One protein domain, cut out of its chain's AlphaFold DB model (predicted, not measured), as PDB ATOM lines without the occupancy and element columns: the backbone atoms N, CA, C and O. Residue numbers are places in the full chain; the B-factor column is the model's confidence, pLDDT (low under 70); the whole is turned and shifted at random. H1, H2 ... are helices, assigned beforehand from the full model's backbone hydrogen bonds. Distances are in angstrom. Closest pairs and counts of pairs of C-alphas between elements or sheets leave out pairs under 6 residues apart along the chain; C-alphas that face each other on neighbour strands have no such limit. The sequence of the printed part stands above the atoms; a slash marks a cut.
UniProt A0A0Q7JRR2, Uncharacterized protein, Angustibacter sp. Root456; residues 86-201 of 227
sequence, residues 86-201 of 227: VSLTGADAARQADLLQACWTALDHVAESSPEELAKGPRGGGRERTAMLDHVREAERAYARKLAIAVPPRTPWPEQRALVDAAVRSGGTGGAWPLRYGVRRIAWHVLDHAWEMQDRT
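AT A GLANCE: This is residues 86 to 201 of the 227 residues of an uncharacterized protein of Angustibacter sp. Root456 (UniProt A0A0Q7JRR2). Four helices make an elongated bundle: the long H1 and H4 lie side by side and run the same way, H2 runs back alongside H4, and the shorter H3 runs back alongside the first half of H1. The link of residues 114 to 128 loops out past the end of the bundle where H1 ends and H2 begins. The printed part has 116 residues, with H1, H2, H3 and H4 in that order, no named strand, and the class all helix. It is compact, with a radius of gyration of the C-alphas of 14.9 A, and spans 44 by 29 by 24 A, only just elongated.

HOW THE PARTS SIT: H1, residues 90 to 113, touches H4, residues 179 to 200, at a shallow tilt of 20 degrees, the same way; their closest C-alphas, of Leu 107 and Ala 194, are 4.9 A apart. With residues 90 to 101 alone, H1 touches residues 165 to 170 of H3, residues 157 to 170, opposite ways at a shallow tilt of 19 degrees; the closest C-alphas, of Ala 94 and Arg 169, are 4.9 A apart. H4 touches H2, residues 129 to 146, opposite ways at a shallow tilt of 6 degrees; the closest C-alphas, of Val 136 and Val 190, are 6.8 A apart. H2 and H3 only just touch, with 3 pairs of C-alphas within 8 A, the closest being Arg 137 and Trp 157 at 6.4 A. In H1, H2, H3 and H4 every O i to N i+4 pair is within hydrogen-bond range.

IN THESE COORDINATES: H1 begins at C-alpha 90 (8.025, 28.330, -23.719) and is 35.3 A long; H4, 31.6 A, ends at C-alpha 200 (19.315, -8.549, -28.670). H2 measures 26.0 A and H3 20.1 A.

THE WHOLE: The C-alphas farthest apart, of Gly 90 and Gly 124, are 46.8 A apart. The printed part has no cut; the link from H1 to H2 is long. No printed residue is under 70 in pLDDT.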
ATOM      1  N   VAL A  86      12.120  22.514 -11.517       88.44
ATOM      2  CA  VAL A  86      12.083  23.657 -12.427       88.44
ATOM      3  C   VAL A  86      10.968  23.445 -13.451       88.44
ATOM      4  O   VAL A  86      10.986  22.487 -14.222       88.44
ATOM      5  N   SER A  87      10.014  24.371 -13.518       89.31
ATOM      6  CA  SER A  87       8.928  24.297 -14.503       89.31
ATOM      7  C   SER A  87       9.455  24.285 -15.945       89.31
ATOM      8  O   SER A  87      10.500  24.867 -16.257       89.31
ATOM      9  N   LEU A  88       8.723  23.621 -16.841       91.38
ATOM     10  CA  LEU A  88       8.941  23.746 -18.284       91.38
ATOM     11  C   LEU A  88       8.090  24.885 -18.829       91.38
ATOM     12  O   LEU A  88       6.891  24.937 -18.570       91.38
ATOM     13  N   THR A  89       8.696  25.796 -19.589       92.44
ATOM     14  CA  THR A  89       7.994  26.961 -20.147       92.44
ATOM     15  C   THR A  89       8.519  27.308 -21.532       92.44
ATOM     16  O   THR A  89       9.724  27.240 -21.767       92.44
ATOM     17  N   GLY A  90       7.637  27.750 -22.431       94.25
ATOM     18  CA  GLY A  90       8.025  28.330 -23.719       94.25
ATOM     19  C   GLY A  90       8.927  27.416 -24.555       94.25
ATOM     20  O   GLY A  90       8.584  26.265 -24.819       94.25
ATOM     21  N   ALA A  91      10.086  27.934 -24.969       95.19
ATOM     22  CA  ALA A  91      11.026  27.214 -25.828       95.19
ATOM     23  C   ALA A  91      11.586  25.933 -25.181       95.19
ATOM     24  O   ALA A  91      11.750  24.931 -25.872       95.19
ATOM     25  N   ASP A  92      11.807  25.925 -23.863       94.31
ATOM     26  CA  ASP A  92      12.274  24.733 -23.142       94.31
ATOM     27  C   ASP A  92      11.252  23.596 -23.214       94.31
ATOM     28  O   ASP A  92      11.619  22.441 -23.422       94.31
ATOM     29  N   ALA A  93       9.968  23.925 -23.042       96.94
ATOM     30  CA  ALA A  93       8.872  22.964 -23.117       96.94
ATOM     31  C   ALA A  93       8.770  22.353 -24.522       96.94
ATOM     32  O   ALA A  93       8.706  21.133 -24.662       96.94
ATOM     33  N   ALA A  94       8.838  23.196 -25.559       97.44
ATOM     34  CA  ALA A  94       8.851  22.748 -26.949       97.44
ATOM     35  C   ALA A  94      10.051  21.834 -27.240       97.44
ATOM     36  O   ALA A  94       9.861  20.723 -27.720       97.44
ATOM     37  N   ARG A  95      11.264  22.238 -26.843       96.69
ATOM     38  CA  ARG A  95      12.477  21.432 -27.046       96.69
ATOM     39  C   ARG A  95      12.393  20.067 -26.358       96.69
ATOM     40  O   ARG A  95      12.830  19.067 -26.913       96.69
ATOM     41  N   GLN A  96      11.858  20.007 -25.140       97.06
ATOM     42  CA  GLN A  96      11.703  18.749 -24.403       97.06
ATOM     43  C   GLN A  96      10.657  17.829 -25.044       97.06
ATOM     44  O   GLN A  96      10.867  16.618 -25.079       97.06
ATOM     45  N   ALA A  97       9.571  18.394 -25.584       98.06
ATOM     46  CA  ALA A  97       8.592  17.649 -26.371       98.06
ATOM     47  C   ALA A  97       9.225  17.079 -27.653       98.06
ATOM     48  O   ALA A  97       9.115  15.882 -27.903       98.06
ATOM     49  N   ASP A  98       9.978  17.893 -28.398       98.44
ATOM     50  CA  ASP A  98      10.625  17.472 -29.648       98.44
ATOM     51  C   ASP A  98      11.657  16.346 -29.403       98.44
ATOM     52  O   ASP A  98      11.693  15.350 -30.130       98.44
ATOM     53  N   LEU A  99      12.437  16.426 -28.316       98.38
ATOM     54  CA  LEU A  99      13.356  15.353 -27.904       98.38
ATOM     55  C   LEU A  99      12.618  14.067 -27.502       98.38
ATOM     56  O   LEU A  99      13.076  12.964 -27.807       98.38
ATOM     57  N   LEU A 100      11.473  14.187 -26.829       98.50
ATOM     58  CA  LEU A 100      10.654  13.034 -26.460       98.50
ATOM     59  C   LEU A 100      10.046  12.357 -27.699       98.50
ATOM     60  O   LEU A 100      10.078  11.129 -27.797       98.50
ATOM     61  N   GLN A 101       9.574  13.140 -28.673       98.75
ATOM     62  CA  GLN A 101       9.122  12.622 -29.965       98.75
ATOM     63  C   GLN A 101      10.237  11.875 -30.701       98.75
ATOM     64  O   GLN A 101      10.005  10.778 -31.210       98.75
ATOM     65  N   ALA A 102      11.458  12.415 -30.708       98.75
ATOM     66  CA  ALA A 102      12.615  11.747 -31.300       98.75
ATOM     67  C   ALA A 102      12.891  10.379 -30.646       98.75
ATOM     68  O   ALA A 102      13.154   9.396 -31.341       98.75
ATOM     69  N   CYS A 103      12.746  10.278 -29.319       98.75
ATOM     70  CA  CYS A 103      12.874   9.006 -28.607       98.75
ATOM     71  C   CYS A 103      11.808   7.985 -29.036       98.75
ATOM     72  O   CYS A 103      12.135   6.817 -29.258       98.75
ATOM     73  N   TRP A 104      10.547   8.406 -29.173       98.81
ATOM     74  CA  TRP A 104       9.470   7.532 -29.652       98.81
ATOM     75  C   TRP A 104       9.711   7.048 -31.080       98.81
ATOM     76  O   TRP A 104       9.613   5.850 -31.330       98.81
ATOM     77  N   THR A 105      10.098   7.949 -31.983       98.69
ATOM     78  CA  THR A 105      10.453   7.607 -33.367       98.69
ATOM     79  C   THR A 105      11.591   6.587 -33.411       98.69
ATOM     80  O   THR A 105      11.525   5.617 -34.163       98.69
ATOM     81  N   ALA A 106      12.617   6.751 -32.571       98.56
ATOM     82  CA  ALA A 106      13.714   5.792 -32.490       98.56
ATOM     83  C   ALA A 106      13.248   4.403 -32.025       98.56
ATOM     84  O   ALA A 106      13.670   3.400 -32.603       98.56
ATOM     85  N   LEU A 107      12.367   4.320 -31.020       98.69
ATOM     86  CA  LEU A 107      11.782   3.043 -30.602       98.69
ATOM     87  C   LEU A 107      10.969   2.400 -31.730       98.69
ATOM     88  O   LEU A 107      11.124   1.205 -31.971       98.69
ATOM     89  N   ASP A 108      10.138   3.177 -32.422       98.56
ATOM     90  CA  ASP A 108       9.282   2.666 -33.492       98.56
ATOM     91  C   ASP A 108      10.125   2.125 -34.666       98.56
ATOM     92  O   ASP A 108       9.894   1.002 -35.114       98.56
ATOM     93  N   HIS A 109      11.172   2.843 -35.091       98.19
ATOM     94  CA  HIS A 109      12.108   2.372 -36.126       98.19
ATOM     95  C   HIS A 109      12.864   1.100 -35.718       98.19
ATOM     96  O   HIS A 109      13.064   0.182 -36.520       98.19
ATOM     97  N   VAL A 110      13.312   1.027 -34.462       98.00
ATOM     98  CA  VAL A 110      13.967  -0.181 -33.951       98.00
ATOM     99  C   VAL A 110      12.992  -1.351 -33.935       98.00
ATOM    100  O   VAL A 110      13.346  -2.442 -34.372       98.00
ATOM    101  N   ALA A 111      11.761  -1.138 -33.483       97.75
ATOM    102  CA  ALA A 111      10.738  -2.170 -33.452       97.75
ATOM    103  C   ALA A 111      10.380  -2.694 -34.848       97.75
ATOM    104  O   ALA A 111      10.236  -3.903 -35.031       97.75
ATOM    105  N   GLU A 112      10.276  -1.805 -35.834       97.31
ATOM    106  CA  GLU A 112       9.995  -2.175 -37.221       97.31
ATOM    107  C   GLU A 112      11.112  -3.039 -37.825       97.31
ATOM    108  O   GLU A 112      10.837  -4.023 -38.512       97.31
ATOM    109  N   SER A 113      12.371  -2.717 -37.516       95.00
ATOM    110  CA  SER A 113      13.546  -3.439 -38.022       95.00
ATOM    111  C   SER A 113      13.924  -4.689 -37.220       95.00
ATOM    112  O   SER A 113      14.733  -5.493 -37.689       95.00
ATOM    113  N   SER A 114      13.344  -4.883 -36.035       95.75
ATOM    114  CA  SER A 114      13.661  -6.015 -35.162       95.75
ATOM    115  C   SER A 114      12.736  -7.210 -35.417       95.75
ATOM    116  O   SER A 114      11.525  -7.029 -35.595       95.75
ATOM    117  N   PRO A 115      13.262  -8.451 -35.387       95.50
ATOM    118  CA  PRO A 115      12.430  -9.649 -35.425       95.50
ATOM    119  C   PRO A 115      11.556  -9.750 -34.168       95.50
ATOM    120  O   PRO A 115      11.828  -9.113 -33.150       95.50
ATOM    121  N   GLU A 116      10.504 -10.573 -34.226       95.25
ATOM    122  CA  GLU A 116       9.690 -10.829 -33.034       95.25
ATOM    123  C   GLU A 116      10.512 -11.512 -31.935       95.25
ATOM    124  O   GLU A 116      10.524 -11.047 -30.794       95.25
ATOM    125  N   GLU A 117      11.225 -12.580 -32.303       95.12
ATOM    126  CA  GLU A 117      12.093 -13.327 -31.399       95.12
ATOM    127  C   GLU A 117      13.444 -12.631 -31.227       95.12
ATOM    128  O   GLU A 117      14.181 -12.407 -32.191       95.12
ATOM    129  N   LEU A 118      13.790 -12.325 -29.977       94.50
ATOM    130  CA  LEU A 118      15.038 -11.652 -29.618       94.50
ATOM    131  C   LEU A 118      15.954 -12.590 -28.831       94.50
ATOM    132  O   LEU A 118      15.496 -13.342 -27.963       94.50
ATOM    133  N   ALA A 119      17.269 -12.482 -29.050       93.12
ATOM    134  CA  ALA A 119      18.264 -13.275 -28.334       93.12
ATOM    135  C   ALA A 119      18.060 -13.164 -26.815       93.12
ATOM    136  O   ALA A 119      17.827 -12.079 -26.270       93.12
ATOM    137  N   LYS A 120      18.102 -14.296 -26.108       89.75
ATOM    138  CA  LYS A 120      17.917 -14.323 -24.653       89.75
ATOM    139  C   LYS A 120      19.167 -13.823 -23.936       89.75
ATOM    140  O   LYS A 120      20.288 -14.011 -24.401       89.75
ATOM    141  N   GLY A 121      18.967 -13.210 -22.773       82.31
ATOM    142  CA  GLY A 121      20.070 -12.800 -21.911       82.31
ATOM    143  C   GLY A 121      20.800 -14.000 -21.285       82.31
ATOM    144  O   GLY A 121      20.310 -15.129 -21.347       82.31
ATOM    145  N   PRO A 122      21.922 -13.772 -20.574       77.19
ATOM    146  CA  PRO A 122      22.779 -14.833 -20.018       77.19
ATOM    147  C   PRO A 122      22.085 -15.843 -19.090       77.19
ATOM    148  O   PRO A 122      22.625 -16.907 -18.817       77.19
ATOM    149  N   ARG A 123      20.902 -15.501 -18.569       77.06
ATOM    150  CA  ARG A 123      20.100 -16.350 -17.672       77.06
ATOM    151  C   ARG A 123      18.821 -16.873 -18.339       77.06
ATOM    152  O   ARG A 123      17.863 -17.182 -17.642       77.06
ATOM    153  N   GLY A 124      18.759 -16.873 -19.671       78.69
ATOM    154  CA  GLY A 124      17.606 -17.338 -20.455       78.69
ATOM    155  C   GLY A 124      16.382 -16.411 -20.444       78.69
ATOM    156  O   GLY A 124      15.410 -16.673 -21.145       78.69
ATOM    157  N   GLY A 125      16.415 -15.321 -19.672       83.81
ATOM    158  CA  GLY A 125      15.343 -14.325 -19.611       83.81
ATOM    159  C   GLY A 125      15.371 -13.320 -20.767       83.81
ATOM    160  O   GLY A 125      16.371 -13.183 -21.473       83.81
ATOM    161  N   GLY A 126      14.269 -12.586 -20.925       85.94
ATOM    162  CA  GLY A 126      14.113 -11.521 -21.919       85.94
ATOM    163  C   GLY A 126      12.747 -11.589 -22.596       85.94
ATOM    164  O   GLY A 126      12.305 -12.671 -22.993       85.94
ATOM    165  N   ARG A 127      12.079 -10.438 -22.710       92.56
ATOM    166  CA  ARG A 127      10.810 -10.307 -23.442       92.56
ATOM    167  C   ARG A 127      11.061 -10.383 -24.950       92.56
ATOM    168  O   ARG A 127      12.142  -9.997 -25.398       92.56
ATOM    169  N   GLU A 128      10.076 -10.880 -25.692       95.31
ATOM    170  CA  GLU A 128      10.019 -10.719 -27.151       95.31
ATOM    171  C   GLU A 128       9.650  -9.285 -27.514       95.31
ATOM    172  O   GLU A 128       9.144  -8.540 -26.665       95.31
ATOM    173  N   ARG A 129       9.884  -8.903 -28.770       97.38
ATOM    174  CA  ARG A 129       9.658  -7.541 -29.257       97.38
ATOM    175  C   ARG A 129       8.264  -7.021 -28.910       97.38
ATOM    176  O   ARG A 129       8.156  -5.958 -28.299       97.38
ATOM    177  N   THR A 130       7.201  -7.762 -29.231       97.75
ATOM    178  CA  THR A 130       5.827  -7.300 -28.970       97.75
ATOM    179  C   THR A 130       5.569  -7.144 -27.471       97.75
ATOM    180  O   THR A 130       5.015  -6.137 -27.033       97.75
ATOM    181  N   ALA A 131       6.068  -8.074 -26.652       97.44
ATOM    182  CA  ALA A 131       5.946  -7.989 -25.199       97.44
ATOM    183  C   ALA A 131       6.737  -6.809 -24.594       97.44
ATOM    184  O   ALA A 131       6.353  -6.285 -23.546       97.44
ATOM    185  N   MET A 132       7.837  -6.377 -25.221       97.75
ATOM    186  CA  MET A 132       8.549  -5.150 -24.840       97.75
ATOM    187  C   MET A 132       7.724  -3.906 -25.176       97.75
ATOM    188  O   MET A 132       7.582  -3.037 -24.319       97.75
ATOM    189  N   LEU A 133       7.125  -3.842 -26.369       98.44
ATOM    190  CA  LEU A 133       6.273  -2.719 -26.777       98.44
ATOM    191  C   LEU A 133       5.025  -2.587 -25.898       98.44
ATOM    192  O   LEU A 133       4.717  -1.490 -25.436       98.44
ATOM    193  N   ASP A 134       4.355  -3.700 -25.593       98.12
ATOM    194  CA  ASP A 134       3.233  -3.710 -24.650       98.12
ATOM    195  C   ASP A 134       3.665  -3.209 -23.267       98.12
ATOM    196  O   ASP A 134       2.958  -2.423 -22.636       98.12
ATOM    197  N   HIS A 135       4.852  -3.609 -22.801       97.94
ATOM    198  CA  HIS A 135       5.387  -3.132 -21.531       97.94
ATOM    199  C   HIS A 135       5.642  -1.617 -21.531       97.94
ATOM    200  O   HIS A 135       5.282  -0.957 -20.553       97.94
ATOM    201  N   VAL A 136       6.216  -1.061 -22.604       98.31
ATOM    202  CA  VAL A 136       6.399   0.394 -22.741       98.31
ATOM    203  C   VAL A 136       5.042   1.095 -22.743       98.31
ATOM    204  O   VAL A 136       4.829   1.988 -21.925       98.31
ATOM    205  N   ARG A 137       4.090   0.640 -23.569       98.06
ATOM    206  CA  ARG A 137       2.739   1.220 -23.651       98.06
ATOM    207  C   ARG A 137       2.048   1.289 -22.289       98.06
ATOM    208  O   ARG A 137       1.516   2.334 -21.913       98.06
ATOM    209  N   GLU A 138       2.026   0.184 -21.544       97.06
ATOM    210  CA  GLU A 138       1.353   0.151 -20.241       97.06
ATOM    211  C   GLU A 138       2.079   1.004 -19.187       97.06
ATOM    212  O   GLU A 138       1.430   1.633 -18.344       97.06
ATOM    213  N   ALA A 139       3.411   1.074 -19.242       97.06
ATOM    214  CA  ALA A 139       4.188   1.933 -18.355       97.06
ATOM    215  C   ALA A 139       3.937   3.419 -18.636       97.06
ATOM    216  O   ALA A 139       3.665   4.175 -17.704       97.06
ATOM    217  N   GLU A 140       3.938   3.838 -19.904       96.06
ATOM    218  CA  GLU A 140       3.651   5.222 -20.293       96.06
ATOM    219  C   GLU A 140       2.259   5.665 -19.840       96.06
ATOM    220  O   GLU A 140       2.106   6.756 -19.289       96.06
ATOM    221  N   ARG A 141       1.252   4.788 -19.943       96.56
ATOM    222  CA  ARG A 141      -0.080   5.046 -19.376       96.56
ATOM    223  C   ARG A 141      -0.035   5.285 -17.864       96.56
ATOM    224  O   ARG A 141      -0.770   6.131 -17.347       96.56
ATOM    225  N   ALA A 142       0.784   4.532 -17.132       96.50
ATOM    226  CA  ALA A 142       0.956   4.725 -15.695       96.50
ATOM    227  C   ALA A 142       1.691   6.040 -15.378       96.50
ATOM    228  O   ALA A 142       1.289   6.752 -14.454       96.50
ATOM    229  N   TYR A 143       2.711   6.393 -16.161       97.69
ATOM    230  CA  TYR A 143       3.455   7.647 -16.017       97.69
ATOM    231  C   TYR A 143       2.591   8.869 -16.340       97.69
ATOM    232  O   TYR A 143       2.617   9.839 -15.586       97.69
ATOM    233  N   ALA A 144       1.744   8.801 -17.372       97.31
ATOM    234  CA  ALA A 144       0.798   9.863 -17.710       97.31
ATOM    235  C   ALA A 144      -0.089  10.230 -16.506       97.31
ATOM    236  O   ALA A 144      -0.233  11.405 -16.176       97.31
ATOM    237  N   ARG A 145      -0.578   9.237 -15.748       96.94
ATOM    238  CA  ARG A 145      -1.326   9.500 -14.503       96.94
ATOM    239  C   ARG A 145      -0.489  10.218 -13.444       96.94
ATOM    240  O   ARG A 145      -1.009  11.097 -12.765       96.94
ATOM    241  N   LYS A 146       0.793   9.863 -13.284       97.88
ATOM    242  CA  LYS A 146       1.703  10.549 -12.345       97.88
ATOM    243  C   LYS A 146       1.957  12.001 -12.747       97.88
ATOM    244  O   LYS A 146       2.126  12.845 -11.872       97.88
ATOM    245  N   LEU A 147       1.897  12.288 -14.042       97.25
ATOM    246  CA  LEU A 147       1.971  13.626 -14.620       97.25
ATOM    247  C   LEU A 147       0.633  14.384 -14.626       97.25
ATOM    248  O   LEU A 147       0.571  15.477 -15.172       97.25
ATOM    249  N   ALA A 148      -0.426  13.824 -14.027       96.38
ATOM    250  CA  ALA A 148      -1.788  14.367 -14.075       96.38
ATOM    251  C   ALA A 148      -2.371  14.500 -15.502       96.38
ATOM    252  O   ALA A 148      -3.298  15.271 -15.736       96.38
ATOM    253  N   ILE A 149      -1.874  13.700 -16.449       96.81
ATOM    254  CA  ILE A 149      -2.366  13.628 -17.826       96.81
ATOM    255  C   ILE A 149      -3.455  12.559 -17.894       96.81
ATOM    256  O   ILE A 149      -3.225  11.371 -17.638       96.81
ATOM    257  N   ALA A 150      -4.670  12.983 -18.234       94.81
ATOM    258  CA  ALA A 150      -5.807  12.087 -18.361       94.81
ATOM    259  C   ALA A 150      -5.710  11.283 -19.664       94.81
ATOM    260  O   ALA A 150      -5.852  11.828 -20.753       94.81
ATOM    261  N   VAL A 151      -5.524   9.967 -19.541       96.56
ATOM    262  CA  VAL A 151      -5.578   9.033 -20.671       96.56
ATOM    263  C   VAL A 151      -6.825   8.158 -20.524       96.56
ATOM    264  O   VAL A 151      -6.842   7.284 -19.643       96.56
ATOM    265  N   PRO A 152      -7.866   8.358 -21.353       95.44
ATOM    266  CA  PRO A 152      -9.076   7.550 -21.296       95.44
ATOM    267  C   PRO A 152      -8.809   6.034 -21.415       95.44
ATOM    268  O   PRO A 152      -7.784   5.589 -21.956       95.44
ATOM    269  N   PRO A 153      -9.706   5.185 -20.886       93.00
ATOM    270  CA  PRO A 153      -9.628   3.748 -21.117       93.00
ATOM    271  C   PRO A 153      -9.635   3.428 -22.616       93.00
ATOM    272  O   PRO A 153     -10.368   4.050 -23.377       93.00
ATOM    273  N   ARG A 154      -8.854   2.420 -23.026       92.62
ATOM    274  CA  ARG A 154      -8.755   1.943 -24.420       92.62
ATOM    275  C   ARG A 154      -8.216   2.958 -25.444       92.62
ATOM    276  O   ARG A 154      -8.264   2.665 -26.629       92.62
ATOM    277  N   THR A 155      -7.651   4.091 -25.015       97.25
ATOM    278  CA  THR A 155      -6.949   5.023 -25.918       97.25
ATOM    279  C   THR A 155      -5.804   4.319 -26.669       97.25
ATOM    280  O   THR A 155      -4.914   3.769 -26.002       97.25
ATOM    281  N   PRO A 156      -5.795   4.330 -28.015       97.19
ATOM    282  CA  PRO A 156      -4.699   3.820 -28.839       97.19
ATOM    283  C   PRO A 156      -3.347   4.425 -28.459       97.19
ATOM    284  O   PRO A 156      -3.266   5.587 -28.078       97.19
ATOM    285  N   TRP A 157      -2.266   3.647 -28.554       96.94
ATOM    286  CA  TRP A 157      -0.942   4.086 -28.090       96.94
ATOM    287  C   TRP A 157      -0.442   5.401 -28.729       96.94
ATOM    288  O   TRP A 157      -0.003   6.263 -27.966       96.94
ATOM    289  N   PRO A 158      -0.594   5.638 -30.050       97.62
ATOM    290  CA  PRO A 158      -0.215   6.923 -30.647       97.62
ATOM    291  C   PRO A 158      -0.962   8.118 -30.039       97.62
ATOM    292  O   PRO A 158      -0.367   9.164 -29.800       97.62
ATOM    293  N   GLU A 159      -2.244   7.953 -29.703       98.25
ATOM    294  CA  GLU A 159      -3.032   8.998 -29.039       98.25
ATOM    295  C   GLU A 159      -2.573   9.229 -27.592       98.25
ATOM    296  O   GLU A 159      -2.588  10.361 -27.117       98.25
ATOM    297  N   GLN A 160      -2.107   8.188 -26.886       98.00
ATOM    298  CA  GLN A 160      -1.508   8.360 -25.556       98.00
ATOM    299  C   GLN A 160      -0.243   9.224 -25.634       98.00
ATOM    300  O   GLN A 160      -0.088  10.148 -24.838       98.00
ATOM    301  N   ARG A 161       0.631   8.956 -26.617       98.38
ATOM    302  CA  ARG A 161       1.835   9.760 -26.867       98.38
ATOM    303  C   ARG A 161       1.473  11.198 -27.239       98.38
ATOM    304  O   ARG A 161       2.051  12.115 -26.674       98.38
ATOM    305  N   ALA A 162       0.460  11.405 -28.084       98.50
ATOM    306  CA  ALA A 162      -0.018  12.743 -28.445       98.50
ATOM    307  C   ALA A 162      -0.540  13.547 -27.236       98.50
ATOM    308  O   ALA A 162      -0.294  14.748 -27.138       98.50
ATOM    309  N   LEU A 163      -1.221  12.898 -26.284       98.31
ATOM    310  CA  LEU A 163      -1.646  13.544 -25.035       98.31
ATOM    311  C   LEU A 163      -0.450  13.953 -24.165       98.31
ATOM    312  O   LEU A 163      -0.460  15.035 -23.577       98.31
ATOM    313  N   VAL A 164       0.577  13.100 -24.083       98.12
ATOM    314  CA  VAL A 164       1.814  13.412 -23.355       98.12
ATOM    315  C   VAL A 164       2.578  14.544 -24.032       98.12
ATOM    316  O   VAL A 164       2.971  15.489 -23.354       98.12
ATOM    317  N   ASP A 165       2.726  14.496 -25.353       98.50
ATOM    318  CA  ASP A 165       3.360  15.544 -26.151       98.50
ATOM    319  C   ASP A 165       2.702  16.910 -25.935       98.50
ATOM    320  O   ASP A 165       3.366  17.874 -25.553       98.50
ATOM    321  N   ALA A 166       1.376  16.971 -26.090       98.00
ATOM    322  CA  ALA A 166       0.617  18.200 -25.905       98.00
ATOM    323  C   ALA A 166       0.787  18.765 -24.487       98.00
ATOM    324  O   ALA A 166       0.971  19.973 -24.322       98.00
ATOM    325  N   ALA A 167       0.780  17.901 -23.465       96.75
ATOM    326  CA  ALA A 167       1.011  18.309 -22.083       96.75
ATOM    327  C   ALA A 167       2.430  18.869 -21.883       96.75
ATOM    328  O   ALA A 167       2.582  19.955 -21.322       96.75
ATOM    329  N   VAL A 168       3.462  18.186 -22.390       97.62
ATOM    330  CA  VAL A 168       4.854  18.654 -22.294       97.62
ATOM    331  C   VAL A 168       5.028  19.987 -23.014       97.62
ATOM    332  O   VAL A 168       5.578  20.917 -22.427       97.62
ATOM    333  N   ARG A 169       4.495  20.123 -24.234       97.81
ATOM    334  CA  ARG A 169       4.567  21.352 -25.038       97.81
ATOM    335  C   ARG A 169       3.811  22.519 -24.399       97.81
ATOM    336  O   ARG A 169       4.246  23.661 -24.533       97.81
ATOM    337  N   SER A 170       2.719  22.251 -23.678       95.94
ATOM    338  CA  SER A 170       2.001  23.276 -22.904       95.94
ATOM    339  C   SER A 170       2.793  23.785 -21.691       95.94
ATOM    340  O   SER A 170       2.543  24.893 -21.213       95.94
ATOM    341  N   GLY A 171       3.788  23.017 -21.238       93.94
ATOM    342  CA  GLY A 171       4.618  23.340 -20.086       93.94
ATOM    343  C   GLY A 171       3.906  23.136 -18.746       93.94
ATOM    344  O   GLY A 171       2.891  22.451 -18.642       93.94
ATOM    345  N   GLY A 172       4.467  23.729 -17.694       90.25
ATOM    346  CA  GLY A 172       3.959  23.648 -16.326       90.25
ATOM    347  C   GLY A 172       4.826  22.803 -15.394       90.25
ATOM    348  O   GLY A 172       5.989  22.498 -15.678       90.25
ATOM    349  N   THR A 173       4.254  22.473 -14.237       87.00
ATOM    350  CA  THR A 173       4.940  21.796 -13.128       87.00
ATOM    351  C   THR A 173       4.748  20.282 -13.132       87.00
ATOM    352  O   THR A 173       5.618  19.574 -12.639       87.00
ATOM    353  N   GLY A 174       3.663  19.766 -13.716       90.56
ATOM    354  CA  GLY A 174       3.311  18.343 -13.695       90.56
ATOM    355  C   GLY A 174       2.272  18.003 -12.622       90.56
ATOM    356  O   GLY A 174       1.403  18.815 -12.307       90.56
ATOM    357  N   GLY A 175       2.340  16.780 -12.092       93.44
ATOM    358  CA  GLY A 175       1.387  16.238 -11.121       93.44
ATOM    359  C   GLY A 175       2.087  15.718  -9.868       93.44
ATOM    360  O   GLY A 175       2.889  16.410  -9.252       93.44
ATOM    361  N   ALA A 176       1.817  14.461  -9.506       96.25
ATOM    362  CA  ALA A 176       2.577  13.770  -8.459       96.25
ATOM    363  C   ALA A 176       4.071  13.648  -8.806       96.25
ATOM    364  O   ALA A 176       4.901  13.478  -7.917       96.25
ATOM    365  N   TRP A 177       4.401  13.698 -10.097       97.62
ATOM    366  CA  TRP A 177       5.758  13.849 -10.599       97.62
ATOM    367  C   TRP A 177       5.959  15.236 -11.209       97.62
ATOM    368  O   TRP A 177       5.081  15.674 -11.968       97.62
ATOM    369  N   PRO A 178       7.123  15.876 -10.971       97.19
ATOM    370  CA  PRO A 178       7.528  17.032 -11.752       97.19
ATOM    371  C   PRO A 178       7.552  16.691 -13.243       97.19
ATOM    372  O   PRO A 178       7.981  15.600 -13.640       97.19
ATOM    373  N   LEU A 179       7.108  17.621 -14.087       96.88
ATOM    374  CA  LEU A 179       6.993  17.384 -15.526       96.88
ATOM    375  C   LEU A 179       8.352  17.042 -16.156       96.88
ATOM    376  O   LEU A 179       8.437  16.086 -16.925       96.88
ATOM    377  N   ARG A 180       9.429  17.742 -15.762       96.44
ATOM    378  CA  ARG A 180      10.802  17.446 -16.219       96.44
ATOM    379  C   ARG A 180      11.241  16.028 -15.864       96.44
ATOM    380  O   ARG A 180      11.784  15.329 -16.720       96.44
ATOM    381  N   TYR A 181      10.951  15.582 -14.639       98.06
ATOM    382  CA  TYR A 181      11.237  14.210 -14.223       98.06
ATOM    383  C   TYR A 181      10.491  13.202 -15.103       98.06
ATOM    384  O   TYR A 181      11.092  12.248 -15.596       98.06
ATOM    385  N   GLY A 182       9.194  13.422 -15.342       98.06
ATOM    386  CA  GLY A 182       8.408  12.531 -16.192       98.06
ATOM    387  C   GLY A 182       8.951  12.446 -17.615       98.06
ATOM    388  O   GLY A 182       9.104  11.338 -18.121       98.06
ATOM    389  N   VAL A 183       9.332  13.573 -18.227       98.00
ATOM    390  CA  VAL A 183       9.956  13.582 -19.564       98.00
ATOM    391  C   VAL A 183      11.224  12.729 -19.581       98.00
ATOM    392  O   VAL A 183      11.316  11.799 -20.385       98.00
ATOM    393  N   ARG A 184      12.179  12.959 -18.665       97.31
ATOM    394  CA  ARG A 184      13.423  12.166 -18.647       97.31
ATOM    395  C   ARG A 184      13.189  10.695 -18.296       97.31
ATOM    396  O   ARG A 184      13.902   9.836 -18.813       97.31
ATOM    397  N   ARG A 185      12.181  10.384 -17.472       98.38
ATOM    398  CA  ARG A 185      11.812   9.008 -17.103       98.38
ATOM    399  C   ARG A 185      11.209   8.235 -18.273       98.38
ATOM    400  O   ARG A 185      11.553   7.062 -18.439       98.38
ATOM    401  N   ILE A 186      10.327   8.872 -19.046       98.62
ATOM    402  CA  ILE A 186       9.709   8.290 -20.244       98.62
ATOM    403  C   ILE A 186      10.777   8.107 -21.321       98.62
ATOM    404  O   ILE A 186      10.965   6.992 -21.797       98.62
ATOM    405  N   ALA A 187      11.535   9.163 -21.634       98.75
ATOM    406  CA  ALA A 187      12.580   9.121 -22.654       98.75
ATOM    407  C   ALA A 187      13.625   8.029 -22.366       98.75
ATOM    408  O   ALA A 187      13.963   7.251 -23.254       98.75
ATOM    409  N   TRP A 188      14.087   7.901 -21.110       98.69
ATOM    410  CA  TRP A 188      14.984   6.805 -20.730       98.69
ATOM    411  C   TRP A 188      14.327   5.441 -20.934       98.69
ATOM    412  O   TRP A 188      14.959   4.559 -21.496       98.69
ATOM    413  N   HIS A 189      13.075   5.253 -20.507       98.69
ATOM    414  CA  HIS A 189      12.409   3.947 -20.600       98.69
ATOM    415  C   HIS A 189      12.235   3.491 -22.052       98.69
ATOM    416  O   HIS A 189      12.468   2.328 -22.374       98.69
ATOM    417  N   VAL A 190      11.864   4.430 -22.920       98.56
ATOM    418  CA  VAL A 190      11.722   4.226 -24.362       98.56
ATOM    419  C   VAL A 190      13.067   3.843 -24.985       98.56
ATOM    420  O   VAL A 190      13.157   2.812 -25.653       98.56
ATOM    421  N   LEU A 191      14.125   4.623 -24.734       98.69
ATOM    422  CA  LEU A 191      15.437   4.361 -25.328       98.69
ATOM    423  C   LEU A 191      16.141   3.139 -24.732       98.69
ATOM    424  O   LEU A 191      16.843   2.442 -25.458       98.69
ATOM    425  N   ASP A 192      15.950   2.837 -23.447       98.00
ATOM    426  CA  ASP A 192      16.489   1.625 -22.820       98.00
ATOM    427  C   ASP A 192      15.945   0.375 -23.519       98.00
ATOM    428  O   ASP A 192      16.726  -0.491 -23.904       98.00
ATOM    429  N   HIS A 193      14.640   0.327 -23.812       98.06
ATOM    430  CA  HIS A 193      14.062  -0.786 -24.566       98.06
ATOM    431  C   HIS A 193      14.395  -0.774 -26.056       98.06
ATOM    432  O   HIS A 193      14.572  -1.852 -26.624       98.06
ATOM    433  N   ALA A 194      14.528   0.394 -26.689       98.25
ATOM    434  CA  ALA A 194      15.022   0.466 -28.062       98.25
ATOM    435  C   ALA A 194      16.443  -0.120 -28.152       98.25
ATOM    436  O   ALA A 194      16.725  -0.996 -28.966       98.25
ATOM    437  N   TRP A 195      17.341   0.286 -27.258       97.38
ATOM    438  CA  TRP A 195      18.708  -0.224 -27.243       97.38
ATOM    439  C   TRP A 195      18.791  -1.689 -26.803       97.38
ATOM    440  O   TRP A 195      19.548  -2.441 -27.410       97.38
ATOM    441  N   GLU A 196      17.975  -2.132 -25.840       95.62
ATOM    442  CA  GLU A 196      17.869  -3.551 -25.476       95.62
ATOM    443  C   GLU A 196      17.443  -4.401 -26.684       95.62
ATOM    444  O   GLU A 196      17.995  -5.476 -26.918       95.62
ATOM    445  N   MET A 197      16.483  -3.918 -27.477       96.06
ATOM    446  CA  MET A 197      16.004  -4.611 -28.669       96.06
ATOM    447  C   MET A 197      17.074  -4.679 -29.766       96.06
ATOM    448  O   MET A 197      17.287  -5.747 -30.340       96.06
ATOM    449  N   GLN A 198      17.805  -3.586 -30.003       94.94
ATOM    450  CA  GLN A 198      18.947  -3.577 -30.925       94.94
ATOM    451  C   GLN A 198      20.040  -4.554 -30.486       94.94
ATOM    452  O   GLN A 198      20.505  -5.360 -31.287       94.94
ATOM    453  N   ASP A 199      20.425  -4.520 -29.209       94.06
ATOM    454  CA  ASP A 199      21.503  -5.356 -28.675       94.06
ATOM    455  C   ASP A 199      21.136  -6.852 -28.687       94.06
ATOM    456  O   ASP A 199      22.016  -7.712 -28.750       94.06
ATOM    457  N   ARG A 200      19.838  -7.174 -28.633       94.25
ATOM    458  CA  ARG A 200      19.315  -8.549 -28.670       94.25
ATOM    459  C   ARG A 200      18.848  -8.992 -30.055       94.25
ATOM    460  O   ARG A 200      18.450 -10.150 -30.202       94.25
ATOM    461  N   THR A 201      18.890  -8.121 -31.059       91.81
ATOM    462  CA  THR A 201      18.589  -8.508 -32.437       91.81
ATOM    463  C   THR A 201      19.740  -9.372 -32.953       91.81
ATOM    464  O   THR A 201      20.881  -8.904 -33.004       91.81
TER     465      THR A 201